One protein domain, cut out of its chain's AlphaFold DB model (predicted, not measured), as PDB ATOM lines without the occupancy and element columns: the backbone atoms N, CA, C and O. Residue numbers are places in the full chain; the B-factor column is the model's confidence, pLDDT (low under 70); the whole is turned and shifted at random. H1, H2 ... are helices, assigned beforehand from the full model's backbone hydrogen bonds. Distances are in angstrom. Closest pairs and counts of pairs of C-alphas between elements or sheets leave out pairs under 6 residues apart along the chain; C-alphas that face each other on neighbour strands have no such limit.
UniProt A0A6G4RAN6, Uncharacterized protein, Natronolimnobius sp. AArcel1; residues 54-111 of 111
ATOM      1  N   PRO A  54     285.418 445.096 388.598       96.62
ATOM      2  CA  PRO A  54     286.361 446.044 388.005       96.62
ATOM      3  C   PRO A  54     287.731 445.448 387.669       96.62
ATOM      4  O   PRO A  54     288.212 445.653 386.559       96.62
ATOM      5  N   ASP A  55     288.317 444.663 388.578       97.75
ATOM      6  CA  ASP A  55     289.639 444.055 388.372       97.75
ATOM      7  C   ASP A  55     289.636 443.082 387.186       97.75
ATOM      8  O   ASP A  55     290.515 443.136 386.324       97.75
ATOM      9  N   PHE A  56     288.607 442.232 387.111       98.06
ATOM     10  CA  PHE A  56     288.426 441.290 386.010       98.06
ATOM     11  C   PHE A  56     288.228 442.028 384.682       98.06
ATOM     12  O   PHE A  56     288.863 441.699 383.681       98.06
ATOM     13  N   TYR A  57     287.351 443.036 384.666       97.56
ATOM     14  CA  TYR A  57     287.060 443.808 383.464       97.56
ATOM     15  C   TYR A  57     288.300 444.542 382.948       97.56
ATOM     16  O   TYR A  57     288.601 444.467 381.758       97.56
ATOM     17  N   ASP A  58     289.034 445.223 383.830       97.19
ATOM     18  CA  ASP A  58     290.221 445.996 383.461       97.19
ATOM     19  C   ASP A  58     291.333 445.088 382.915       97.19
ATOM     20  O   ASP A  58     292.003 445.437 381.936       97.19
ATOM     21  N   GLU A  59     291.514 443.901 383.505       97.94
ATOM     22  CA  GLU A  59     292.455 442.894 383.019       97.94
ATOM     23  C   GLU A  59     292.037 442.328 381.658       97.94
ATOM     24  O   GLU A  59     292.818 442.391 380.706       97.94
ATOM     25  N   ALA A  60     290.791 441.870 381.521       97.88
ATOM     26  CA  ALA A  60     290.279 441.328 380.265       97.88
ATOM     27  C   ALA A  60     290.287 442.372 379.134       97.88
ATOM     28  O   ALA A  60     290.582 442.050 377.978       97.88
ATOM     29  N   LEU A  61     289.993 443.638 379.447       97.94
ATOM     30  CA  LEU A  61     290.046 444.742 378.492       97.94
ATOM     31  C   LEU A  61     291.479 445.016 378.039       97.94
ATOM     32  O   LEU A  61     291.705 445.221 376.844       97.94
ATOM     33  N   ARG A  62     292.442 445.028 378.965       98.00
ATOM     34  CA  ARG A  62     293.868 445.174 378.649       98.00
ATOM     35  C   ARG A  62     294.338 444.053 377.727       98.00
ATOM     36  O   ARG A  62     294.890 444.354 376.671       98.00
ATOM     37  N   ASP A  63     294.034 442.805 378.059       97.69
ATOM     38  CA  ASP A  63     294.425 441.642 377.259       97.69
ATOM     39  C   ASP A  63     293.789 441.676 375.862       97.69
ATOM     40  O   ASP A  63     294.450 441.424 374.849       97.69
ATOM     41  N   GLY A  64     292.510 442.056 375.781       97.62
ATOM     42  CA  GLY A  64     291.820 442.281 374.514       97.62
ATOM     43  C   GLY A  64     292.466 443.401 373.694       97.62
ATOM     44  O   GLY A  64     292.677 443.253 372.489       97.62
ATOM     45  N   CYS A  65     292.823 444.517 374.329       97.81
ATOM     46  CA  CYS A  65     293.510 445.623 373.666       97.81
ATOM     47  C   CYS A  65     294.867 445.193 373.106       97.81
ATOM     48  O   CYS A  65     295.135 445.455 371.932       97.81
ATOM     49  N   ASP A  66     295.682 444.498 373.897       97.56
ATOM     50  CA  ASP A  66     296.998 444.013 373.481       97.56
ATOM     51  C   ASP A  66     296.875 443.023 372.317       97.56
ATOM     52  O   ASP A  66     297.563 443.158 371.300       97.56
ATOM     53  N   LYS A  67     295.914 442.096 372.401       97.38
ATOM     54  CA  LYS A  67     295.624 441.115 371.347       97.38
ATOM     55  C   LYS A  67     295.266 441.758 370.005       97.38
ATOM     56  O   LYS A  67     295.627 441.219 368.960       97.38
ATOM     57  N   TYR A  68     294.545 442.879 370.018       96.50
ATOM     58  CA  TYR A  68     294.072 443.554 368.803       96.50
ATOM     59  C   TYR A  68     294.838 444.846 368.467       96.50
ATOM     60  O   TYR A  68     294.432 445.578 367.566       96.50
ATOM     61  N   GLY A  69     295.958 445.122 369.144       96.12
ATOM     62  CA  GLY A  69     296.862 446.230 368.816       96.12
ATOM     63  C   GLY A  69     296.382 447.621 369.252       96.12
ATOM     64  O   GLY A  69     296.753 448.625 368.640       96.12
ATOM     65  N   TYR A  70     295.565 447.717 370.301       96.06
ATOM     66  CA  TYR A  70     295.096 448.988 370.856       96.06
ATOM     67  C   TYR A  70     296.013 449.495 371.974       96.06
ATOM     68  O   TYR A  70     295.924 449.063 373.113       96.06
ATOM     69  N   HIS A  71     296.818 450.522 371.689       91.62
ATOM     70  CA  HIS A  71     297.700 451.145 372.694       91.62
ATOM     71  C   HIS A  71     296.971 451.897 373.822       91.62
ATOM     72  O   HIS A  71     297.580 452.241 374.832       91.62
ATOM     73  N   LYS A  72     295.691 452.238 373.633       93.06
ATOM     74  CA  LYS A  72     294.870 452.935 374.630       93.06
ATOM     75  C   LYS A  72     293.596 452.142 374.874       93.06
ATOM     76  O   LYS A  72     292.782 452.019 373.956       93.06
ATOM     77  N   GLN A  73     293.388 451.712 376.116       91.69
ATOM     78  CA  GLN A  73     292.189 450.972 376.521       91.69
ATOM     79  C   GLN A  73     290.900 451.741 376.222       91.69
ATOM     80  O   GLN A  73     289.960 451.163 375.701       91.69
ATOM     81  N   SER A  74     290.881 453.068 376.397       90.81
ATOM     82  CA  SER A  74     289.709 453.897 376.070       90.81
ATOM     83  C   SER A  74     289.298 453.870 374.591       90.81
ATOM     84  O   SER A  74     288.148 454.157 374.263       90.81
ATOM     85  N   ARG A  75     290.218 453.529 373.676       91.56
ATOM     86  CA  ARG A  75     289.894 453.283 372.262       91.56
ATOM     87  C   ARG A  75     289.466 451.838 372.029       91.56
ATOM     88  O   ARG A  75     288.534 451.615 371.264       91.56
ATOM     89  N   GLY A  76     290.133 450.888 372.682       94.00
ATOM     90  CA  GLY A  76     289.785 449.472 372.601       94.00
ATOM     91  C   GLY A  76     288.397 449.177 373.169       94.00
ATOM     92  O   GLY A  76     287.630 448.475 372.527       94.00
ATOM     93  N   ALA A  77     288.010 449.809 374.276       93.00
ATOM     94  CA  ALA A  77     286.694 449.661 374.900       93.00
ATOM     95  C   ALA A  77     285.526 450.080 373.989       93.00
ATOM     96  O   ALA A  77     284.399 449.646 374.176       93.00
ATOM     97  N   LYS A  78     285.788 450.904 372.965       90.50
ATOM     98  CA  LYS A  78     284.786 451.301 371.961       90.50
ATOM     99  C   LYS A  78     284.791 450.397 370.726       90.50
ATOM    100  O   LYS A  78     284.009 450.616 369.804       90.50
ATOM    101  N   ASN A  79     285.694 449.418 370.661       94.88
ATOM    102  CA  ASN A  79     285.791 448.489 369.550       94.88
ATOM    103  C   ASN A  79     285.005 447.198 369.851       94.88
ATOM    104  O   ASN A  79     285.289 446.524 370.844       94.88
ATOM    105  N   PRO A  80     284.073 446.791 368.971       94.75
ATOM    106  CA  PRO A  80     283.236 445.620 369.213       94.75
ATOM    107  C   PRO A  80     284.036 444.315 369.287       94.75
ATOM    108  O   PRO A  80     283.654 443.423 370.035       94.75
ATOM    109  N   THR A  81     285.158 444.186 368.570       96.56
ATOM    110  CA  THR A  81     286.005 442.982 368.606       96.56
ATOM    111  C   THR A  81     286.719 442.833 369.949       96.56
ATOM    112  O   THR A  81     286.795 441.727 370.488       96.56
ATOM    113  N   VAL A  82     287.205 443.943 370.513       97.12
ATOM    114  CA  VAL A  82     287.814 443.969 371.852       97.12
ATOM    115  C   VAL A  82     286.762 443.632 372.904       97.12
ATOM    116  O   VAL A  82     286.947 442.684 373.662       97.12
ATOM    117  N   ILE A  83     285.621 444.323 372.904       96.12
ATOM    118  CA  ILE A  83     284.547 444.077 373.877       96.12
ATOM    119  C   ILE A  83     283.982 442.656 373.762       96.12
ATOM    120  O   ILE A  83     283.794 441.990 374.775       96.12
ATOM    121  N   SER A  84     283.813 442.122 372.550       96.12
ATOM    122  CA  SER A  84     283.404 440.721 372.358       96.12
ATOM    123  C   SER A  84     284.391 439.740 372.991       96.12
ATOM    124  O   SER A  84     283.983 438.698 373.500       96.12
ATOM    125  N   SER A  85     285.691 440.055 372.974       97.44
ATOM    126  CA  SER A  85     286.681 439.223 373.657       97.44
ATOM    127  C   SER A  85     286.562 439.299 375.178       97.44
ATOM    128  O   SER A  85     286.662 438.256 375.811       97.44
ATOM    129  N   VAL A  86     286.234 440.468 375.741       97.38
ATOM    130  CA  VAL A  86     285.946 440.625 377.177       97.38
ATOM    131  C   VAL A  86     284.752 439.760 377.584       97.38
ATOM    132  O   VAL A  86     284.869 438.973 378.516       97.38
ATOM    133  N   PHE A  87     283.635 439.825 376.850       96.38
ATOM    134  CA  PHE A  87     282.461 438.984 377.126       96.38
ATOM    135  C   PHE A  87     282.743 437.489 376.967       96.38
ATOM    136  O   PHE A  87     282.205 436.672 377.712       96.38
ATOM    137  N   LYS A  88     283.598 437.112 376.011       96.56
ATOM    138  CA  LYS A  88     284.005 435.716 375.850       96.56
ATOM    139  C   LYS A  88     284.804 435.230 377.061       96.56
ATOM    140  O   LYS A  88     284.471 434.179 377.598       96.56
ATOM    141  N   THR A  89     285.797 435.999 377.503       97.00
ATOM    142  CA  THR A  89     286.574 435.688 378.711       97.00
ATOM    143  C   THR A  89     285.677 435.664 379.951       97.00
ATOM    144  O   THR A  89     285.798 434.760 380.767       97.00
ATOM    145  N   ALA A  90     284.727 436.600 380.071       96.94
ATOM    146  CA  ALA A  90     283.755 436.636 381.169       96.94
ATOM    147  C   ALA A  90     282.940 435.345 381.250       96.94
ATOM    148  O   ALA A  90     282.827 434.750 382.316       96.94
ATOM    149  N   LYS A  91     282.445 434.868 380.105       94.94
ATOM    150  CA  LYS A  91     281.698 433.613 380.023       94.94
ATOM    151  C   LYS A  91     282.544 432.390 380.387       94.94
ATOM    152  O   LYS A  91     282.014 431.436 380.945       94.94
ATOM    153  N   GLU A  92     283.833 432.396 380.054       96.38
ATOM    154  CA  GLU A  92     284.772 431.334 380.444       96.38
ATOM    155  C   GLU A  92     285.032 431.316 381.967       96.38
ATOM    156  O   GLU A  92     285.303 430.246 382.508       96.38
ATOM    157  N   ASP A  93     284.875 432.458 382.652       95.25
ATOM    158  CA  ASP A  93     284.966 432.617 384.118       95.25
ATOM    159  C   ASP A  93     283.590 432.593 384.828       95.25
ATOM    160  O   ASP A  93     283.480 432.992 385.984       95.25
ATOM    161  N   ASP A  94     282.526 432.147 384.144       95.38
ATOM    162  CA  ASP A  94     281.143 432.075 384.659       95.38
ATOM    163  C   ASP A  94     280.570 433.426 385.147       95.38
ATOM    164  O   ASP A  94     279.771 433.503 386.080       95.38
ATOM    165  N   ARG A  95     280.977 434.523 384.495       95.44
ATOM    166  CA  ARG A  95     280.467 435.883 384.727       95.44
ATOM    167  C   ARG A  95     279.547 436.322 383.595       95.44
ATOM    168  O   ARG A  95     279.818 436.066 382.420       95.44
ATOM    169  N   SER A  96     278.505 437.075 383.933       93.00
ATOM    170  CA  SER A  96     277.623 437.715 382.952       93.00
ATOM    171  C   SER A  96     277.196 439.116 383.387       93.00
ATOM    172  O   SER A  96     277.472 439.558 384.504       93.00
ATOM    173  N   VAL A  97     276.549 439.840 382.472       93.38
ATOM    174  CA  VAL A  97     275.988 441.169 382.724       93.38
ATOM    175  C   VAL A  97     274.478 441.036 382.603       93.38
ATOM    176  O   VAL A  97     273.943 441.083 381.498       93.38
ATOM    177  N   SER A  98     273.794 440.876 383.736       91.00
ATOM    178  CA  SER A  98     272.361 440.545 383.776       91.00
ATOM    179  C   SER A  98     271.491 441.494 382.954       91.00
ATOM    180  O   SER A  98     270.570 441.052 382.282       91.00
ATOM    181  N   LYS A  99     271.815 442.792 382.945       90.50
ATOM    182  CA  LYS A  99     271.073 443.792 382.165       90.50
ATOM    183  C   LYS A  99     271.238 443.613 380.652       90.50
ATOM    184  O   LYS A  99     270.326 443.920 379.900       90.50
ATOM    185  N   ILE A 100     272.384 443.112 380.188       92.56
ATOM    186  CA  ILE A 100     272.579 442.777 378.769       92.56
ATOM    187  C   ILE A 100     271.831 441.492 378.425       92.56
ATOM    188  O   ILE A 100     271.201 441.441 377.371       92.56
ATOM    189  N   ASP A 101     271.866 440.494 379.310       92.31
ATOM    190  CA  ASP A 101     271.089 439.261 379.145       92.31
ATOM    191  C   ASP A 101     269.585 439.591 379.041       92.31
ATOM    192  O   ASP A 101     268.922 439.163 378.103       92.31
ATOM    193  N   GLU A 102     269.082 440.477 379.907       93.38
ATOM    194  CA  GLU A 102     267.705 440.989 379.880       93.38
ATOM    195  C   GLU A 102     267.363 441.708 378.561       93.38
ATOM    196  O   GLU A 102     266.312 441.455 377.973       93.38
ATOM    197  N   ILE A 103     268.259 442.560 378.042       93.31
ATOM    198  CA  ILE A 103     268.081 443.208 376.728       93.31
ATOM    199  C   ILE A 103     267.975 442.164 375.613       93.31
ATOM    200  O   ILE A 103     267.112 442.279 374.741       93.31
ATOM    201  N   ILE A 104     268.852 441.159 375.620       92.12
ATOM    202  CA  ILE A 104     268.850 440.092 374.616       92.12
ATOM    203  C   ILE A 104     267.541 439.302 374.694       92.12
ATOM    204  O   ILE A 104     266.910 439.088 373.659       92.12
ATOM    205  N   ASP A 105     267.104 438.923 375.892       92.81
ATOM    206  CA  ASP A 105     265.867 438.171 376.106       92.81
ATOM    207  C   ASP A 105     264.633 438.954 375.640       92.81
ATOM    208  O   ASP A 105     263.773 438.395 374.950       92.81
ATOM    209  N   HIS A 106     264.566 440.258 375.929       91.38
ATOM    210  CA  HIS A 106     263.513 441.135 375.411       91.38
ATOM    211  C   HIS A 106     263.504 441.158 373.880       91.38
ATOM    212  O   HIS A 106     262.461 440.932 373.267       91.38
ATOM    213  N   VAL A 107     264.663 441.361 373.245       90.19
ATOM    214  CA  VAL A 107     264.772 441.395 371.777       90.19
ATOM    215  C   VAL A 107     264.375 440.057 371.148       90.19
ATOM    216  O   VAL A 107     263.691 440.047 370.128       90.19
ATOM    217  N   LEU A 108     264.776 438.930 371.741       90.88
ATOM    218  CA  LEU A 108     264.462 437.596 371.221       90.88
ATOM    219  C   LEU A 108     262.993 437.207 371.421       90.88
ATOM    220  O   LEU A 108     262.462 436.459 370.607       90.88
ATOM    221  N   THR A 109     262.332 437.720 372.460       90.06
ATOM    222  CA  THR A 109     260.906 437.458 372.729       90.06
ATOM    223  C   THR A 109     259.977 438.278 371.823       90.06
ATOM    224  O   THR A 109     258.805 437.944 371.665       90.06
ATOM    225  N   MET A 110     260.491 439.345 371.204       73.44
ATOM    226  CA  MET A 110     259.755 440.176 370.243       73.44
ATOM    227  C   MET A 110     259.733 439.612 368.809       73.44
ATOM    228  O   MET A 110     259.066 440.198 367.952       73.44
ATOM    229  N   ILE A 111     260.463 438.521 368.537       57.66
ATOM    230  CA  ILE A 111     260.540 437.827 367.234       57.66
ATOM    231  C   ILE A 111     259.520 436.687 367.184       57.66
ATOM    232  O   ILE A 111     258.827 436.579 366.146       57.66
TER     233      ILE A 111
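AT A GLANCE: This is residues 54 to 111 of the 111 residues of an uncharacterized protein of Natronolimnobius sp. AArcel1 (UniProt A0A6G4RAN6). Two helices of similar length, H1 and H3, pack on each other at a steep tilt and make a small body, with the very short helix H2 beside the later part of H1, while a fourth helix, H4, sticks out from this body as a free arm. The arm, residues 98 to 111, makes much of the length of an elongated outline spanning 39 by 21 by 16 A; without it the body spans 28 by 18 by 16 A. The printed part has 58 residues with four named helices, in the order H1, H2, H3, H4, and no named strand; the class is all helix. The whole is loose, with a radius of gyration of the C-alphas of 12.9 A.

HOW THE PARTS SIT: H1, residues 54 to 67, is the longest helix by residues. It touches H3, residues 80 to 92, with 12 pairs of C-alphas within 8 A; the closest are those of Gly 64 and Val 82, 5.1 A apart. Their lines stand at a steep tilt of 53 degrees, and they run opposite ways. H2, residues 73 to 76, touches H1, which meets it with residues 61 to 65 alone; the closest C-alphas are those of Cys 65 and Gly 76, 5.5 A apart. H2 and H3 are close but not clearly touching, with the C-alphas of Gly 76 and Val 82 closest at 5.9 A. H4, residues 98 to 109, is apart from H1, H2 and H3. In H1, H3 and H4 every O i to N i+4 pair is within hydrogen-bond range; H2 is too short for such a pair, and its one O i to N i+3 pair is within range.

IN THESE COORDINATES: H1 begins at C-alpha 54, at (286.361, 446.044, 388.005), and measures 19.7 A from first to last C-alpha. H3 measures 18.2 A and begins at C-alpha 80, at (283.236, 445.620, 369.213). H2, four residues, measures 4.8 A. H4 measures 16.2 A and ends at C-alpha 109, at (260.906, 437.458, 372.729).

THE WHOLE: The two C-alphas farthest apart are those of His 71 and Ile 111, 39.9 A. The printed part has no cut and ends at residue 111, the chain's last residue. The links from H1 to H2, H2 to H3 and H3 to H4 are tight, with 5, 3 and 5 residues between the helices. Residues 98 to 111, of which 98 to 109 belong to H4, stand free; the body without them has 44 residues and a radius of gyration of 9.5 A. The mean pLDDT of the printed part is 93.9, and one residue, 111, is under 70.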